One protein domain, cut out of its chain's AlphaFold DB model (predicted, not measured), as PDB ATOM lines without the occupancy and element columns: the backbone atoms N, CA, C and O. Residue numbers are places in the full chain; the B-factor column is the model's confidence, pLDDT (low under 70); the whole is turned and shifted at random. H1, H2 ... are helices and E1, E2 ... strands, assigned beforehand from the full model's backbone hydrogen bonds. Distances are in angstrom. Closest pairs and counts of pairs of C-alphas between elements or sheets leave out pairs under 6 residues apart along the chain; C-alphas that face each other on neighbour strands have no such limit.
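This is residues 44 to 167 of the 427 residues of an uncharacterized protein of Desulfurellales bacterium (UniProt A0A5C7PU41). A small twisted sheet of three strands, E2 E5 E4, forms a wall with helices over one face, H1 near one end and H5 near the other, while H3 packs over E5. A long two-strand ribbon, E1 and E3, runs past E2 and packs on H1; H2 packs on H5 on the side away from the ribbon, and the short H4 makes a corner with H5. The printed part has 124 residues, with five named helices and five named strands in the order E1 E2 H1 E3 H2 H3 H4 H5 E4 E5, class mixed; both sheets are antiparallel. It is compact, with a radius of gyration of the C-alphas of 13.4 A, and rounded, spanning 34 by 28 by 28 A.

In the larger sheet, E2 is residues 59 to 63, E5 residues 159 to 166, 21.8 A long, and E4 residues 146 to 152, 18.3 A. E5 ends at C-alpha 166 (178.803, 170.664, 234.329). E1, residues 44 to 52, begins at C-alpha 44 (167.977, 161.807, 229.656) and bends by 57 degrees at residue 47; E3, residues 84 to 93, bends by 69 degrees at residue 88. H1 is residues 66 to 80, 20.6 A; H2 99 to 108; H3 118 to 122; H4 124 to 127; H5 129 to 141, 17.9 A.

E5 is the inner strand; its N 164 and O 147 of E4 are 2.8 A apart, its N 163 and O 62 of E2 2.8 A, within hydrogen-bond range. E4 and E5 form a hairpin. H1 and H5 on one face of this sheet make two layers, helices on one side of strands. H3 lies over E5 at a height over the sheet of 7.4 A. H2 only grazes the sheet with residues 99 to 102. H2 and H5 touch at a steep tilt of 54 degrees, opposite ways, closest at the C-alphas of Ala 106 and Leu 135, 6.1 A. H4 and H5 only just touch, only at the corner, with 3 pairs of C-alphas within 8 A. In the ribbon, N 47 and O 89 are 2.8 A apart. The closest C-alphas of E1 and H1 are those of Gly 50 and Val 73, 4.3 A. H1 and H5 are apart. Every O i to N i+4 pair is within hydrogen-bond range in H1, H2 and H5; H3 has 0 of 1, with 1 of 2 O i to N i+3 pairs, and H4 is too short for such a pair.

The C-alphas farthest apart, of Ser 82 and Arg 142, are 36.6 A apart. The printed part has no cut and no long link. Mean pLDDT of the printed part is 90.7; residues 114 to 116 are under 70.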
ATOM      1  N   ARG A  44     167.484 163.044 229.036       87.38
ATOM      2  CA  ARG A  44     167.977 161.807 229.656       87.38
ATOM      3  C   ARG A  44     168.178 160.746 228.582       87.38
ATOM      4  O   ARG A  44     167.212 160.133 228.135       87.38
ATOM      5  N   GLU A  45     169.423 160.503 228.195       86.31
ATOM      6  CA  GLU A  45     169.737 159.613 227.075       86.31
ATOM      7  C   GLU A  45     171.031 158.830 227.315       86.31
ATOM      8  O   GLU A  45     171.884 159.234 228.111       86.31
ATOM      9  N   ILE A  46     171.156 157.677 226.657       83.56
ATOM     10  CA  ILE A  46     172.407 156.926 226.635       83.56
ATOM     11  C   ILE A  46     173.294 157.515 225.544       83.56
ATOM     12  O   ILE A  46     172.902 157.549 224.383       83.56
ATOM     13  N   GLN A  47     174.492 157.939 225.920       90.69
ATOM     14  CA  GLN A  47     175.442 158.608 225.044       90.69
ATOM     15  C   GLN A  47     176.821 157.966 225.146       90.69
ATOM     16  O   GLN A  47     177.101 157.162 226.041       90.69
ATOM     17  N   TYR A  48     177.686 158.342 224.217       90.88
ATOM     18  CA  TYR A  48     179.080 157.949 224.182       90.88
ATOM     19  C   TYR A  48     179.946 159.113 224.649       90.88
ATOM     20  O   TYR A  48     179.756 160.259 224.245       90.88
ATOM     21  N   ARG A  49     180.911 158.814 225.512       90.31
ATOM     22  CA  ARG A  49     181.915 159.754 226.005       90.31
ATOM     23  C   ARG A  49     183.290 159.173 225.720       90.31
ATOM     24  O   ARG A  49     183.577 158.064 226.160       90.31
ATOM     25  N   GLY A  50     184.146 159.936 225.053       78.38
ATOM     26  CA  GLY A  50     185.576 159.647 224.995       78.38
ATOM     27  C   GLY A  50     186.324 160.417 226.077       78.38
ATOM     28  O   GLY A  50     186.015 161.579 226.343       78.38
ATOM     29  N   GLY A  51     187.280 159.776 226.742       83.69
ATOM     30  CA  GLY A  51     188.169 160.461 227.676       83.69
ATOM     31  C   GLY A  51     188.838 159.535 228.677       83.69
ATOM     32  O   GLY A  51     188.599 158.333 228.688       83.69
ATOM     33  N   VAL A  52     189.689 160.107 229.527       82.31
ATOM     34  CA  VAL A  52     190.335 159.373 230.623       82.31
ATOM     35  C   VAL A  52     189.363 159.253 231.801       82.31
ATOM     36  O   VAL A  52     188.732 160.238 232.215       82.31
ATOM     37  N   GLU A  53     189.229 158.048 232.350       77.81
ATOM     38  CA  GLU A  53     188.423 157.811 233.546       77.81
ATOM     39  C   GLU A  53     188.997 158.589 234.744       77.81
ATOM     40  O   GLU A  53     190.207 158.681 234.938       77.81
ATOM     41  N   GLY A  54     188.129 159.221 235.538       71.88
ATOM     42  CA  GLY A  54     188.557 160.040 236.680       71.88
ATOM     43  C   GLY A  54     189.137 161.417 236.329       71.88
ATOM     44  O   GLY A  54     189.592 162.120 237.232       71.88
ATOM     45  N   HIS A  55     189.096 161.845 235.059       73.25
ATOM     46  CA  HIS A  55     189.491 163.206 234.697       73.25
ATOM     47  C   HIS A  55     188.651 164.244 235.462       73.25
ATOM     48  O   HIS A  55     187.421 164.196 235.466       73.25
ATOM     49  N   THR A  56     189.330 165.194 236.110       74.81
ATOM     50  CA  THR A  56     188.721 166.202 236.999       74.81
ATOM     51  C   THR A  56     188.330 167.487 236.267       74.81
ATOM     52  O   THR A  56     188.181 168.537 236.896       74.81
ATOM     53  N   ALA A  57     188.170 167.427 234.940       82.56
ATOM     54  CA  ALA A  57     187.614 168.553 234.202       82.56
ATOM     55  C   ALA A  57     186.230 168.897 234.737       82.56
ATOM     56  O   ALA A  57     185.402 168.031 235.023       82.56
ATOM     57  N   ARG A  58     185.986 170.202 234.807       90.12
ATOM     58  CA  ARG A  58     184.698 170.752 235.203       90.12
ATOM     59  C   ARG A  58     183.604 170.514 234.161       90.12
ATOM     60  O   ARG A  58     182.424 170.595 234.472       90.12
ATOM     61  N   VAL A  59     184.008 170.205 232.936       93.19
ATOM     62  CA  VAL A  59     183.135 169.936 231.804       93.19
ATOM     63  C   VAL A  59     183.369 168.505 231.330       93.19
ATOM     64  O   VAL A  59     184.516 168.072 231.209       93.19
ATOM     65  N   GLN A  60     182.290 167.773 231.057       92.81
ATOM     66  CA  GLN A  60     182.349 166.479 230.377       92.81
ATOM     67  C   GLN A  60     181.537 166.525 229.089       92.81
ATOM     68  O   GLN A  60     180.371 166.915 229.118       92.81
ATOM     69  N   TYR A  61     182.162 166.076 228.003       94.00
ATOM     70  CA  TYR A  61     181.565 165.975 226.678       94.00
ATOM     71  C   TYR A  61     181.044 164.562 226.435       94.00
ATOM     72  O   TYR A  61     181.708 163.571 226.755       94.00
ATOM     73  N   SER A  62     179.874 164.478 225.828       95.12
ATOM     74  CA  SER A  62     179.287 163.247 225.319       95.12
ATOM     75  C   SER A  62     178.480 163.533 224.058       95.12
ATOM     76  O   SER A  62     178.152 164.676 223.765       95.12
ATOM     77  N   THR A  63     178.195 162.503 223.274       95.94
ATOM     78  CA  THR A  63     177.504 162.617 221.982       95.94
ATOM     79  C   THR A  63     176.713 161.340 221.702       95.94
ATOM     80  O   THR A  63     176.981 160.285 222.289       95.94
ATOM     81  N   ARG A  64     175.707 161.422 220.830       95.12
ATOM     82  CA  ARG A  64     174.961 160.248 220.352       95.12
ATOM     83  C   ARG A  64     175.771 159.455 219.333       95.12
ATOM     84  O   ARG A  64     175.628 158.235 219.253       95.12
ATOM     85  N   ASN A  65     176.644 160.123 218.585       95.88
ATOM     86  CA  ASN A  65     177.466 159.501 217.567       95.88
ATOM     87  C   ASN A  65     178.720 158.847 218.165       95.88
ATOM     88  O   ASN A  65     179.664 159.509 218.601       95.88
ATOM     89  N   GLN A  66     178.764 157.514 218.124       95.56
ATOM     90  CA  GLN A  66     179.903 156.742 218.618       95.56
ATOM     91  C   GLN A  66     181.239 157.165 217.979       95.56
ATOM     92  O   GLN A  66     182.230 157.291 218.694       95.56
ATOM     93  N   LYS A  67     181.277 157.430 216.665       93.69
ATOM     94  CA  LYS A  67     182.514 157.817 215.962       93.69
ATOM     95  C   LYS A  67     183.017 159.190 216.405       93.69
ATOM     96  O   LYS A  67     184.220 159.403 216.521       93.69
ATOM     97  N   MET A  68     182.103 160.116 216.689       93.81
ATOM     98  CA  MET A  68     182.474 161.404 217.274       93.81
ATOM     99  C   MET A  68     183.060 161.213 218.677       93.81
ATOM    100  O   MET A  68     184.104 161.781 218.984       93.81
ATOM    101  N   ALA A  69     182.463 160.358 219.510       94.31
ATOM    102  CA  ALA A  69     183.018 160.058 220.828       94.31
ATOM    103  C   ALA A  69     184.385 159.355 220.764       94.31
ATOM    104  O   ALA A  69     185.245 159.632 221.597       94.31
ATOM    105  N   GLU A  70     184.616 158.490 219.773       93.31
ATOM    106  CA  GLU A  70     185.935 157.908 219.490       93.31
ATOM    107  C   GLU A  70     186.962 159.003 219.156       93.31
ATOM    108  O   GLU A  70     188.070 158.976 219.685       93.31
ATOM    109  N   SER A  71     186.578 160.051 218.417       91.75
ATOM    110  CA  SER A  71     187.468 161.198 218.177       91.75
ATOM    111  C   SER A  71     187.863 161.936 219.469       91.75
ATOM    112  O   SER A  71     188.983 162.438 219.588       91.75
ATOM    113  N   TYR A  72     186.988 161.951 220.484       89.44
ATOM    114  CA  TYR A  72     187.322 162.493 221.804       89.44
ATOM    115  C   TYR A  72     188.301 161.599 222.574       89.44
ATOM    116  O   TYR A  72     189.070 162.112 223.391       89.44
ATOM    117  N   VAL A  73     188.297 160.283 222.330       89.50
ATOM    118  CA  VAL A  73     189.298 159.352 222.878       89.50
ATOM    119  C   VAL A  73     190.668 159.666 222.295       89.50
ATOM    120  O   VAL A  73     191.612 159.856 223.059       89.50
ATOM    121  N   ASP A  74     190.762 159.790 220.971       86.12
ATOM    122  CA  ASP A  74     192.014 160.121 220.281       86.12
ATOM    123  C   ASP A  74     192.559 161.472 220.749       86.12
ATOM    124  O   ASP A  74     193.708 161.577 221.178       86.12
ATOM    125  N   MET A  75     191.693 162.488 220.790       84.06
ATOM    126  CA  MET A  75     192.033 163.805 221.319       84.06
ATOM    127  C   MET A  75     192.498 163.740 222.783       84.06
ATOM    128  O   MET A  75     193.447 164.421 223.164       84.06
ATOM    129  N   SER A  76     191.847 162.929 223.620       84.56
ATOM    130  CA  SER A  76     192.229 162.777 225.027       84.56
ATOM    131  C   SER A  76     193.560 162.050 225.190       84.56
ATOM    132  O   SER A  76     194.348 162.439 226.047       84.56
ATOM    133  N   ASN A  77     193.838 161.037 224.368       84.75
ATOM    134  CA  ASN A  77     195.124 160.345 224.376       84.75
ATOM    135  C   ASN A  77     196.266 161.278 223.949       84.75
ATOM    136  O   ASN A  77     197.326 161.280 224.575       84.75
ATOM    137  N   ASP A  78     196.030 162.123 222.942       79.25
ATOM    138  CA  ASP A  78     196.979 163.154 222.506       79.25
ATOM    139  C   ASP A  78     197.304 164.160 223.625       79.25
ATOM    140  O   ASP A  78     198.442 164.623 223.744       79.25
ATOM    141  N   ARG A  79     196.301 164.521 224.436       79.75
ATOM    142  CA  ARG A  79     196.400 165.569 225.467       79.75
ATOM    143  C   ARG A  79     196.918 165.055 226.811       79.75
ATOM    144  O   ARG A  79     197.743 165.708 227.450       79.75
ATOM    145  N   PHE A  80     196.445 163.890 227.243       77.62
ATOM    146  CA  PHE A  80     196.658 163.358 228.593       77.62
ATOM    147  C   PHE A  80     197.520 162.085 228.630       77.62
ATOM    148  O   PHE A  80     197.817 161.589 229.716       77.62
ATOM    149  N   GLY A  81     197.964 161.581 227.473       82.06
ATOM    150  CA  GLY A  81     198.686 160.315 227.348       82.06
ATOM    151  C   GLY A  81     197.746 159.113 227.225       82.06
ATOM    152  O   GLY A  81     196.528 159.250 227.206       82.06
ATOM    153  N   SER A  82     198.313 157.907 227.128       78.62
ATOM    154  CA  SER A  82     197.529 156.683 226.927       78.62
ATOM    155  C   SER A  82     196.621 156.378 228.119       78.62
ATOM    156  O   SER A  82     197.082 156.393 229.261       78.62
ATOM    157  N   GLY A  83     195.372 156.006 227.847       84.56
ATOM    158  CA  GLY A  83     194.409 155.575 228.868       84.56
ATOM    159  C   GLY A  83     193.015 156.164 228.690       84.56
ATOM    160  O   GLY A  83     192.130 155.865 229.488       84.56
ATOM    161  N   ALA A  84     192.796 156.986 227.658       89.62
ATOM    162  CA  ALA A  84     191.446 157.354 227.279       89.62
ATOM    163  C   ALA A  84     190.719 156.136 226.700       89.62
ATOM    164  O   ALA A  84     191.287 155.364 225.923       89.62
ATOM    165  N   ALA A  85     189.454 155.984 227.071       93.19
ATOM    166  CA  ALA A  85     188.591 154.927 226.580       93.19
ATOM    167  C   ALA A  85     187.235 155.498 226.165       93.19
ATOM    168  O   ALA A  85     186.840 156.604 226.550       93.19
ATOM    169  N   LEU A  86     186.528 154.725 225.346       94.31
ATOM    170  CA  LEU A  86     185.146 154.998 225.003       94.31
ATOM    171  C   LEU A  86     184.244 154.460 226.118       94.31
ATOM    172  O   LEU A  86     184.276 153.273 226.442       94.31
ATOM    173  N   HIS A  87     183.405 155.323 226.675       93.00
ATOM    174  CA  HIS A  87     182.466 154.984 227.734       93.00
ATOM    175  C   HIS A  87     181.032 155.199 227.261       93.00
ATOM    176  O   HIS A  87     180.711 156.213 226.642       93.00
ATOM    177  N   ARG A  88     180.147 154.265 227.612       94.19
ATOM    178  CA  ARG A  88     178.701 154.428 227.446       94.19
ATOM    179  C   ARG A  88     178.128 154.989 228.741       94.19
ATOM    180  O   ARG A  88     178.191 154.333 229.778       94.19
ATOM    181  N   VAL A  89     177.599 156.204 228.689       92.44
ATOM    182  CA  VAL A  89     177.163 156.960 229.868       92.44
ATOM    183  C   VAL A  89     175.703 157.370 229.735       92.44
ATOM    184  O   VAL A  89     175.232 157.685 228.647       92.44
ATOM    185  N   GLN A  90     174.968 157.355 230.846       93.12
ATOM    186  CA  GLN A  90     173.651 157.980 230.900       93.12
ATOM    187  C   GLN A  90     173.835 159.443 231.292       93.12
ATOM    188  O   GLN A  90     174.285 159.735 232.399       93.12
ATOM    189  N   VAL A  91     173.496 160.347 230.380       92.12
ATOM    190  CA  VAL A  91     173.672 161.788 230.571       92.12
ATOM    191  C   VAL A  91     172.330 162.387 230.946       92.12
ATOM    192  O   VAL A  91     171.306 162.060 230.341       92.12
ATOM    193  N   GLN A  92     172.339 163.230 231.974       94.00
ATOM    194  CA  GLN A  92     171.167 163.956 232.435       94.00
ATOM    195  C   GLN A  92     171.508 165.442 232.536       94.00
ATOM    196  O   GLN A  92     172.310 165.827 233.382       94.00
ATOM    197  N   ILE A  93     170.887 166.252 231.679       95.00
ATOM    198  CA  ILE A  93     170.968 167.718 231.703       95.00
ATOM    199  C   ILE A  93     169.533 168.213 231.864       95.00
ATOM    200  O   ILE A  93     168.706 168.004 230.979       95.00
ATOM    201  N   GLN A  94     169.198 168.777 233.020       95.56
ATOM    202  CA  GLN A  94     167.834 169.196 233.348       95.56
ATOM    203  C   GLN A  94     167.513 170.577 232.781       95.56
ATOM    204  O   GLN A  94     166.370 170.841 232.411       95.56
ATOM    205  N   ARG A  95     168.512 171.458 232.747       96.50
ATOM    206  CA  ARG A  95     168.421 172.854 232.329       96.50
ATOM    207  C   ARG A  95     169.632 173.184 231.451       96.50
ATOM    208  O   ARG A  95     170.581 173.808 231.931       96.50
ATOM    209  N   PRO A  96     169.617 172.771 230.175       96.69
ATOM    210  CA  PRO A  96     170.681 173.118 229.246       96.69
ATOM    211  C   PRO A  96     170.680 174.624 228.969       96.69
ATOM    212  O   PRO A  96     169.633 175.233 228.743       96.69
ATOM    213  N   ALA A  97     171.867 175.222 228.976       96.75
ATOM    214  CA  ALA A  97     172.066 176.609 228.597       96.75
ATOM    215  C   ALA A  97     171.795 176.804 227.092       96.75
ATOM    216  O   ALA A  97     172.311 176.028 226.281       96.75
ATOM    217  N   PRO A  98     171.016 177.829 226.691       96.12
ATOM    218  CA  PRO A  98     170.844 178.182 225.285       96.12
ATOM    219  C   PRO A  98     172.170 178.618 224.647       96.12
ATOM    220  O   PRO A  98     172.949 179.339 225.271       96.12
ATOM    221  N   ALA A  99     172.395 178.259 223.379       94.19
ATOM    222  CA  ALA A  99     173.626 178.598 222.656       94.19
ATOM    223  C   ALA A  99     173.932 180.106 222.653       94.19
ATOM    224  O   ALA A  99     175.042 180.515 222.988       94.19
ATOM    225  N   SER A 100     172.922 180.940 222.389       93.56
ATOM    226  CA  SER A 100     173.056 182.404 222.382       93.56
ATOM    227  C   SER A 100     173.500 182.979 223.731       93.56
ATOM    228  O   SER A 100     174.233 183.968 223.793       93.56
ATOM    229  N   GLU A 101     173.080 182.358 224.831       96.00
ATOM    230  CA  GLU A 101     173.475 182.778 226.170       96.00
ATOM    231  C   GLU A 101     174.914 182.372 226.486       96.00
ATOM    232  O   GLU A 101     175.665 183.175 227.044       96.00
ATOM    233  N   ILE A 102     175.320 181.170 226.071       96.25
ATOM    234  CA  ILE A 102     176.704 180.701 226.186       96.25
ATOM    235  C   ILE A 102     177.635 181.632 225.414       96.25
ATOM    236  O   ILE A 102     178.611 182.104 225.988       96.25
ATOM    237  N   GLU A 103     177.315 181.957 224.160       93.81
ATOM    238  CA  GLU A 103     178.106 182.873 223.329       93.81
ATOM    239  C   GLU A 103     178.212 184.266 223.953       93.81
ATOM    240  O   GLU A 103     179.297 184.848 224.021       93.81
ATOM    241  N   THR A 104     177.098 184.788 224.474       95.31
ATOM    242  CA  THR A 104     177.069 186.092 225.149       95.31
ATOM    243  C   THR A 104     177.989 186.104 226.370       95.31
ATOM    244  O   THR A 104     178.790 187.029 226.540       95.31
ATOM    245  N   ILE A 105     177.909 185.073 227.220       97.19
ATOM    246  CA  ILE A 105     178.750 184.970 228.416       97.19
ATOM    247  C   ILE A 105     180.211 184.759 228.018       97.19
ATOM    248  O   ILE A 105     181.065 185.492 228.515       97.19
ATOM    249  N   ALA A 106     180.495 183.830 227.101       96.25
ATOM    250  CA  ALA A 106     181.830 183.525 226.592       96.25
ATOM    251  C   ALA A 106     182.528 184.788 226.064       96.25
ATOM    252  O   ALA A 106     183.622 185.134 226.519       96.25
ATOM    253  N   LYS A 107     181.843 185.567 225.222       95.00
ATOM    254  CA  LYS A 107     182.359 186.840 224.711       95.00
ATOM    255  C   LYS A 107     182.659 187.835 225.835       95.00
ATOM    256  O   LYS A 107     183.704 188.481 225.817       95.00
ATOM    257  N   SER A 108     181.786 187.933 226.844       96.31
ATOM    258  CA  SER A 108     181.969 188.859 227.976       96.31
ATOM    259  C   SER A 108     183.194 188.544 228.850       96.31
ATOM    260  O   SER A 108     183.777 189.448 229.445       96.31
ATOM    261  N   ILE A 109     183.621 187.277 228.896       96.00
ATOM    262  CA  ILE A 109     184.803 186.824 229.649       96.00
ATOM    263  C   ILE A 109     186.063 186.702 228.776       96.00
ATOM    264  O   ILE A 109     187.110 186.278 229.274       96.00
ATOM    265  N   GLY A 110     185.978 187.099 227.500       94.50
ATOM    266  CA  GLY A 110     187.091 187.084 226.549       94.50
ATOM    267  C   GLY A 110     187.375 185.718 225.918       94.50
ATOM    268  O   GLY A 110     188.510 185.471 225.517       94.50
ATOM    269  N   ILE A 111     186.380 184.832 225.859       94.25
ATOM    270  CA  ILE A 111     186.418 183.607 225.052       94.25
ATOM    271  C   ILE A 111     185.837 183.937 223.676       94.25
ATOM    272  O   ILE A 111     184.683 184.353 223.576       94.25
ATOM    273  N   ASP A 112     186.646 183.763 222.634       87.69
ATOM    274  CA  ASP A 112     186.225 183.897 221.239       87.69
ATOM    275  C   ASP A 112     186.002 182.508 220.627       87.69
ATOM    276  O   ASP A 112     186.827 181.609 220.807       87.69
ATOM    277  N   ASN A 113     184.893 182.331 219.911       82.25
ATOM    278  CA  ASN A 113     184.506 181.073 219.274       82.25
ATOM    279  C   ASN A 113     185.139 180.950 217.874       82.25
ATOM    280  O   ASN A 113     184.457 180.753 216.870       82.25
ATOM    281  N   GLU A 114     186.462 181.106 217.783       69.62
ATOM    282  CA  GLU A 114     187.180 181.108 216.496       69.62
ATOM    283  C   GLU A 114     187.295 179.713 215.851       69.62
ATOM    284  O   GLU A 114     187.754 179.589 214.714       69.62
ATOM    285  N   PHE A 115     186.927 178.642 216.562       65.56
ATOM    286  CA  PHE A 115     187.234 177.262 216.168       65.56
ATOM    287  C   PHE A 115     186.090 176.536 215.449       65.56
ATOM    288  O   PHE A 115     186.096 175.311 215.364       65.56
ATOM    289  N   ASN A 116     185.160 177.288 214.855       68.12
ATOM    290  CA  ASN A 116     184.033 176.822 214.033       68.12
ATOM    291  C   ASN A 116     182.999 175.929 214.736       68.12
ATOM    292  O   ASN A 116     181.962 175.664 214.132       68.12
ATOM    293  N   THR A 117     183.222 175.495 215.979       86.38
ATOM    294  CA  THR A 117     182.232 174.713 216.725       86.38
ATOM    295  C   THR A 117     181.820 175.431 218.002       86.38
ATOM    296  O   THR A 117     182.671 175.717 218.845       86.38
ATOM    297  N   PRO A 118     180.524 175.729 218.196       87.12
ATOM    298  CA  PRO A 118     180.030 176.327 219.433       87.12
ATOM    299  C   PRO A 118     180.467 175.594 220.703       87.12
ATOM    300  O   PRO A 118     180.716 176.244 221.714       87.12
ATOM    301  N   ALA A 119     180.629 174.267 220.668       92.00
ATOM    302  CA  ALA A 119     181.124 173.499 221.812       92.00
ATOM    303  C   ALA A 119     182.565 173.856 222.232       92.00
ATOM    304  O   ALA A 119     182.909 173.719 223.410       92.00
ATOM    305  N   SER A 120     183.394 174.365 221.311       92.69
ATOM    306  CA  SER A 120     184.808 174.681 221.559       92.69
ATOM    307  C   SER A 120     185.035 175.742 222.640       92.69
ATOM    308  O   SER A 120     186.078 175.725 223.292       92.69
ATOM    309  N   VAL A 121     184.040 176.591 222.936       94.62
ATOM    310  CA  VAL A 121     184.108 177.601 224.014       94.62
ATOM    311  C   VAL A 121     184.352 176.994 225.401       94.62
ATOM    312  O   VAL A 121     184.813 177.682 226.314       94.62
ATOM    313  N   PHE A 122     184.064 175.700 225.571       94.69
ATOM    314  CA  PHE A 122     184.319 174.948 226.797       94.69
ATOM    315  C   PHE A 122     185.677 174.217 226.796       94.69
ATOM    316  O   PHE A 122     185.993 173.493 227.749       94.69
ATOM    317  N   ASP A 123     186.505 174.366 225.758       90.88
ATOM    318  CA  ASP A 123     187.823 173.738 225.688       90.88
ATOM    319  C   ASP A 123     188.853 174.533 226.504       90.88
ATOM    320  O   ASP A 123     189.364 175.589 226.115       90.88
ATOM    321  N   SER A 124     189.191 173.988 227.673       91.25
ATOM    322  CA  SER A 124     190.151 174.600 228.594       91.25
ATOM    323  C   SER A 124     191.579 174.697 228.048       91.25
ATOM    324  O   SER A 124     192.362 175.489 228.577       91.25
ATOM    325  N   GLU A 125     191.938 173.935 227.012       86.44
ATOM    326  CA  GLU A 125     193.248 174.056 226.365       86.44
ATOM    327  C   GLU A 125     193.299 175.223 225.384       86.44
ATOM    328  O   GLU A 125     194.331 175.890 225.285       86.44
ATOM    329  N   LEU A 126     192.183 175.500 224.704       87.62
ATOM    330  CA  LEU A 126     192.071 176.622 223.773       87.62
ATOM    331  C   LEU A 126     191.945 177.949 224.524       87.62
ATOM    332  O   LEU A 126     192.638 178.917 224.209       87.62
ATOM    333  N   HIS A 127     191.101 177.986 225.555       90.75
ATOM    334  CA  HIS A 127     190.710 179.238 226.212       90.75
ATOM    335  C   HIS A 127     191.332 179.449 227.598       90.75
ATOM    336  O   HIS A 127     191.221 180.533 228.182       90.75
ATOM    337  N   GLY A 128     192.030 178.438 228.117       91.12
ATOM    338  CA  GLY A 128     192.570 178.423 229.468       91.12
ATOM    339  C   GLY A 128     191.525 177.996 230.500       91.12
ATOM    340  O   GLY A 128     190.372 178.432 230.482       91.12
ATOM    341  N   ARG A 129     191.957 177.163 231.452       91.69
ATOM    342  CA  ARG A 129     191.102 176.612 232.513       91.69
ATOM    343  C   ARG A 129     190.332 177.681 233.292       91.69
ATOM    344  O   ARG A 129     189.144 177.510 233.512       91.69
ATOM    345  N   GLU A 130     190.975 178.786 233.664       92.31
ATOM    346  CA  GLU A 130     190.329 179.857 234.436       92.31
ATOM    347  C   GLU A 130     189.175 180.525 233.672       92.31
ATOM    348  O   GLU A 130     188.145 180.857 234.256       92.31
ATOM    349  N   SER A 131     189.316 180.720 232.359       94.06
ATOM    350  CA  SER A 131     188.256 181.302 231.531       94.06
ATOM    351  C   SER A 131     187.073 180.347 231.413       94.06
ATOM    352  O   SER A 131     185.942 180.757 231.659       94.06
ATOM    353  N   VAL A 132     187.327 179.066 231.132       94.88
ATOM    354  CA  VAL A 132     186.266 178.048 231.073       94.88
ATOM    355  C   VAL A 132     185.594 177.872 232.438       94.88
ATOM    356  O   VAL A 132     184.372 177.799 232.518       94.88
ATOM    357  N   ASP A 133     186.349 177.894 233.537       94.75
ATOM    358  CA  ASP A 133     185.773 177.834 234.880       94.75
ATOM    359  C   ASP A 133     184.890 179.060 235.169       94.75
ATOM    360  O   ASP A 133     183.836 178.915 235.788       94.75
ATOM    361  N   ARG A 134     185.261 180.262 234.706       95.56
ATOM    362  CA  ARG A 134     184.401 181.456 234.801       95.56
ATOM    363  C   ARG A 134     183.129 181.321 233.962       95.56
ATOM    364  O   ARG A 134     182.066 181.666 234.473       95.56
ATOM    365  N   LEU A 135     183.218 180.772 232.747       96.62
ATOM    366  CA  LEU A 135     182.054 180.470 231.902       96.62
ATOM    367  C   LEU A 135     181.081 179.534 232.624       96.62
ATOM    368  O   LEU A 135     179.910 179.862 232.792       96.62
ATOM    369  N   VAL A 136     181.586 178.393 233.102       96.94
ATOM    370  CA  VAL A 136     180.781 177.378 233.790       96.94
ATOM    371  C   VAL A 136     180.181 177.936 235.080       96.94
ATOM    372  O   VAL A 136     178.991 177.760 235.307       96.94
ATOM    373  N   ASN A 137     180.953 178.672 235.891       96.06
ATOM    374  CA  ASN A 137     180.442 179.333 237.101       96.06
ATOM    375  C   ASN A 137     179.261 180.264 236.803       96.06
ATOM    376  O   ASN A 137     178.281 180.277 237.543       96.06
ATOM    377  N   GLU A 138     179.373 181.075 235.753       97.19
ATOM    378  CA  GLU A 138     178.334 182.034 235.387       97.19
ATOM    379  C   GLU A 138     177.077 181.323 234.869       97.19
ATOM    380  O   GLU A 138     175.969 181.700 235.245       97.19
ATOM    381  N   LEU A 139     177.232 180.251 234.086       96.75
ATOM    382  CA  LEU A 139     176.114 179.417 233.634       96.75
ATOM    383  C   LEU A 139     175.427 178.693 234.806       96.75
ATOM    384  O   LEU A 139     174.202 178.742 234.928       96.75
ATOM    385  N   GLU A 140     176.201 178.105 235.721       96.19
ATOM    386  CA  GLU A 140     175.686 177.481 236.948       96.19
ATOM    387  C   GLU A 140     174.948 178.502 237.830       96.19
ATOM    388  O   GLU A 140     173.870 178.210 238.352       96.19
ATOM    389  N   ARG A 141     175.468 179.734 237.953       96.69
ATOM    390  CA  ARG A 141     174.825 180.832 238.700       96.69
ATOM    391  C   ARG A 141     173.460 181.211 238.120       96.69
ATOM    392  O   ARG A 141     172.577 181.627 238.870       96.69
ATOM    393  N   ARG A 142     173.268 181.047 236.809       97.00
ATOM    394  CA  ARG A 142     171.979 181.248 236.119       97.00
ATOM    395  C   ARG A 142     171.058 180.024 236.184       97.00
ATOM    396  O   ARG A 142     169.905 180.070 235.750       97.00
ATOM    397  N   GLY A 143     171.524 178.948 236.813       96.62
ATOM    398  CA  GLY A 143     170.762 177.733 237.063       96.62
ATOM    399  C   GLY A 143     170.824 176.714 235.931       96.62
ATOM    400  O   GLY A 143     169.960 175.840 235.885       96.62
ATOM    401  N   TYR A 144     171.803 176.826 235.033       97.06
ATOM    402  CA  TYR A 144     172.071 175.811 234.020       97.06
ATOM    403  C   TYR A 144     172.961 174.700 234.585       97.06
ATOM    404  O   TYR A 144     173.855 174.963 235.387       97.06
ATOM    405  N   ASP A 145     172.726 173.458 234.167       96.69
ATOM    406  CA  ASP A 145     173.502 172.278 234.587       96.69
ATOM    407  C   ASP A 145     174.265 171.603 233.434       96.69
ATOM    408  O   ASP A 145     175.003 170.634 233.636       96.69
ATOM    409  N   GLY A 146     174.143 172.155 232.230       96.88
ATOM    410  CA  GLY A 146     174.911 171.751 231.067       96.88
ATOM    411  C   GLY A 146     174.609 172.612 229.847       96.88
ATOM    412  O   GLY A 146     173.984 173.666 229.954       96.88
ATOM    413  N   ALA A 147     175.032 172.148 228.681       97.19
ATOM    414  CA  ALA A 147     174.734 172.728 227.379       97.19
ATOM    415  C   ALA A 147     174.582 171.626 226.322       97.19
ATOM    416  O   ALA A 147     175.070 170.509 226.505       97.19
ATOM    417  N   ILE A 148     173.900 171.949 225.226       96.31
ATOM    418  CA  ILE A 148     173.806 171.105 224.031       96.31
ATOM    419  C   ILE A 148     174.177 172.003 222.859       96.31
ATOM    420  O   ILE A 148     173.501 173.006 222.629       96.31
ATOM    421  N   LEU A 149     175.286 171.696 222.197       95.69
ATOM    422  CA  LEU A 149     175.872 172.543 221.164       95.69
ATOM    423  C   LEU A 149     176.365 171.687 220.000       95.69
ATOM    424  O   LEU A 149     176.906 170.613 220.260       95.69
ATOM    425  N   PRO A 150     176.255 172.158 218.748       95.12
ATOM    426  CA  PRO A 150     176.841 171.448 217.624       95.12
ATOM    427  C   PRO A 150     178.365 171.421 217.761       95.12
ATOM    428  O   PRO A 150     178.994 172.405 218.178       95.12
ATOM    429  N   ASP A 151     178.950 170.281 217.413       94.69
ATOM    430  CA  ASP A 151     180.389 170.074 217.420       94.69
ATOM    431  C   ASP A 151     180.846 169.233 216.223       94.69
ATOM    432  O   ASP A 151     180.043 168.595 215.539       94.69
ATOM    433  N   ILE A 152     182.150 169.257 215.952       92.00
ATOM    434  CA  ILE A 152     182.780 168.550 214.837       92.00
ATOM    435  C   ILE A 152     183.852 167.630 215.408       92.00
ATOM    436  O   ILE A 152     184.792 168.058 216.080       92.00
ATOM    437  N   ALA A 153     183.720 166.344 215.108       89.06
ATOM    438  CA  ALA A 153     184.637 165.310 215.552       89.06
ATOM    439  C   ALA A 153     186.083 165.587 215.107       89.06
ATOM    440  O   ALA A 153     186.369 165.863 213.936       89.06
ATOM    441  N   TYR A 154     187.026 165.439 216.038       82.75
ATOM    442  CA  TYR A 154     188.432 165.762 215.816       82.75
ATOM    443  C   TYR A 154     189.027 164.958 214.650       82.75
ATOM    444  O   TYR A 154     189.049 163.729 214.658       82.75
ATOM    445  N   GLY A 155     189.533 165.664 213.633       84.00
ATOM    446  CA  GLY A 155     190.184 165.048 212.472       84.00
ATOM    447  C   GLY A 155     189.235 164.391 211.463       84.00
ATOM    448  O   GLY A 155     189.722 163.736 210.538       84.00
ATOM    449  N   THR A 156     187.920 164.577 211.600       82.69
ATOM    450  CA  THR A 156     186.907 164.037 210.681       82.69
ATOM    451  C   THR A 156     185.895 165.117 210.273       82.69
ATOM    452  O   THR A 156     185.960 166.240 210.760       82.69
ATOM    453  N   GLU A 157     184.982 164.788 209.360       87.00
ATOM    454  CA  GLU A 157     183.884 165.666 208.906       87.00
ATOM    455  C   GLU A 157     182.545 165.291 209.571       87.00
ATOM    456  O   GLU A 157     181.475 165.554 209.037       87.00
ATOM    457  N   ILE A 158     182.593 164.590 210.710       90.81
ATOM    458  CA  ILE A 158     181.389 164.158 211.421       90.81
ATOM    459  C   ILE A 158     180.915 165.298 212.319       90.81
ATOM    460  O   ILE A 158     181.622 165.678 213.252       90.81
ATOM    461  N   GLU A 159     179.707 165.783 212.057       92.69
ATOM    462  CA  GLU A 159     179.011 166.786 212.864       92.69
ATOM    463  C   GLU A 159     177.883 166.113 213.662       92.69
ATOM    464  O   GLU A 159     177.143 165.287 213.120       92.69
ATOM    465  N   ASP A 160     177.775 166.417 214.954       95.19
ATOM    466  CA  ASP A 160     176.667 165.994 215.823       95.19
ATOM    467  C   ASP A 160     176.579 166.940 217.036       95.19
ATOM    468  O   ASP A 160     177.460 167.773 217.264       95.19
ATOM    469  N   ASP A 161     175.528 166.803 217.838       95.69
ATOM    470  CA  ASP A 161     175.392 167.542 219.088       95.69
ATOM    471  C   ASP A 161     176.350 166.998 220.162       95.69
ATOM    472  O   ASP A 161     176.340 165.814 220.528       95.69
ATOM    473  N   ALA A 162     177.142 167.902 220.736       95.69
ATOM    474  CA  ALA A 162     177.871 167.690 221.971       95.69
ATOM    475  C   ALA A 162     176.989 168.055 223.171       95.69
ATOM    476  O   ALA A 162     176.532 169.188 223.341       95.69
ATOM    477  N   PHE A 163     176.802 167.083 224.053       96.50
ATOM    478  CA  PHE A 163     176.171 167.243 225.351       96.50
ATOM    479  C   PHE A 163     177.257 167.515 226.383       96.50
ATOM    480  O   PHE A 163     178.152 166.703 226.621       96.50
ATOM    481  N   ILE A 164     177.179 168.690 226.985       96.06
ATOM    482  CA  ILE A 164     178.222 169.267 227.816       96.06
ATOM    483  C   ILE A 164     177.672 169.329 229.235       96.06
ATOM    484  O   ILE A 164     176.851 170.184 229.543       96.06
ATOM    485  N   SER A 165     178.080 168.408 230.104       95.50
ATOM    486  CA  SER A 165     177.610 168.380 231.498       95.50
ATOM    487  C   SER A 165     178.567 169.123 232.429       95.50
ATOM    488  O   SER A 165     179.788 168.938 232.356       95.50
ATOM    489  N   PHE A 166     178.017 169.948 233.326       95.44
ATOM    490  CA  PHE A 166     178.803 170.664 234.329       95.44
ATOM    491  C   PHE A 166     179.001 169.781 235.558       95.44
ATOM    492  O   PHE A 166     178.068 169.423 236.280       95.44
ATOM    493  N   GLN A 167     180.250 169.388 235.789       92.19
ATOM    494  CA  GLN A 167     180.628 168.597 236.945       92.19
ATOM    495  C   GLN A 167     180.739 169.526 238.146       92.19
ATOM    496  O   GLN A 167     181.645 170.363 238.220       92.19
TER     497      GLN A 167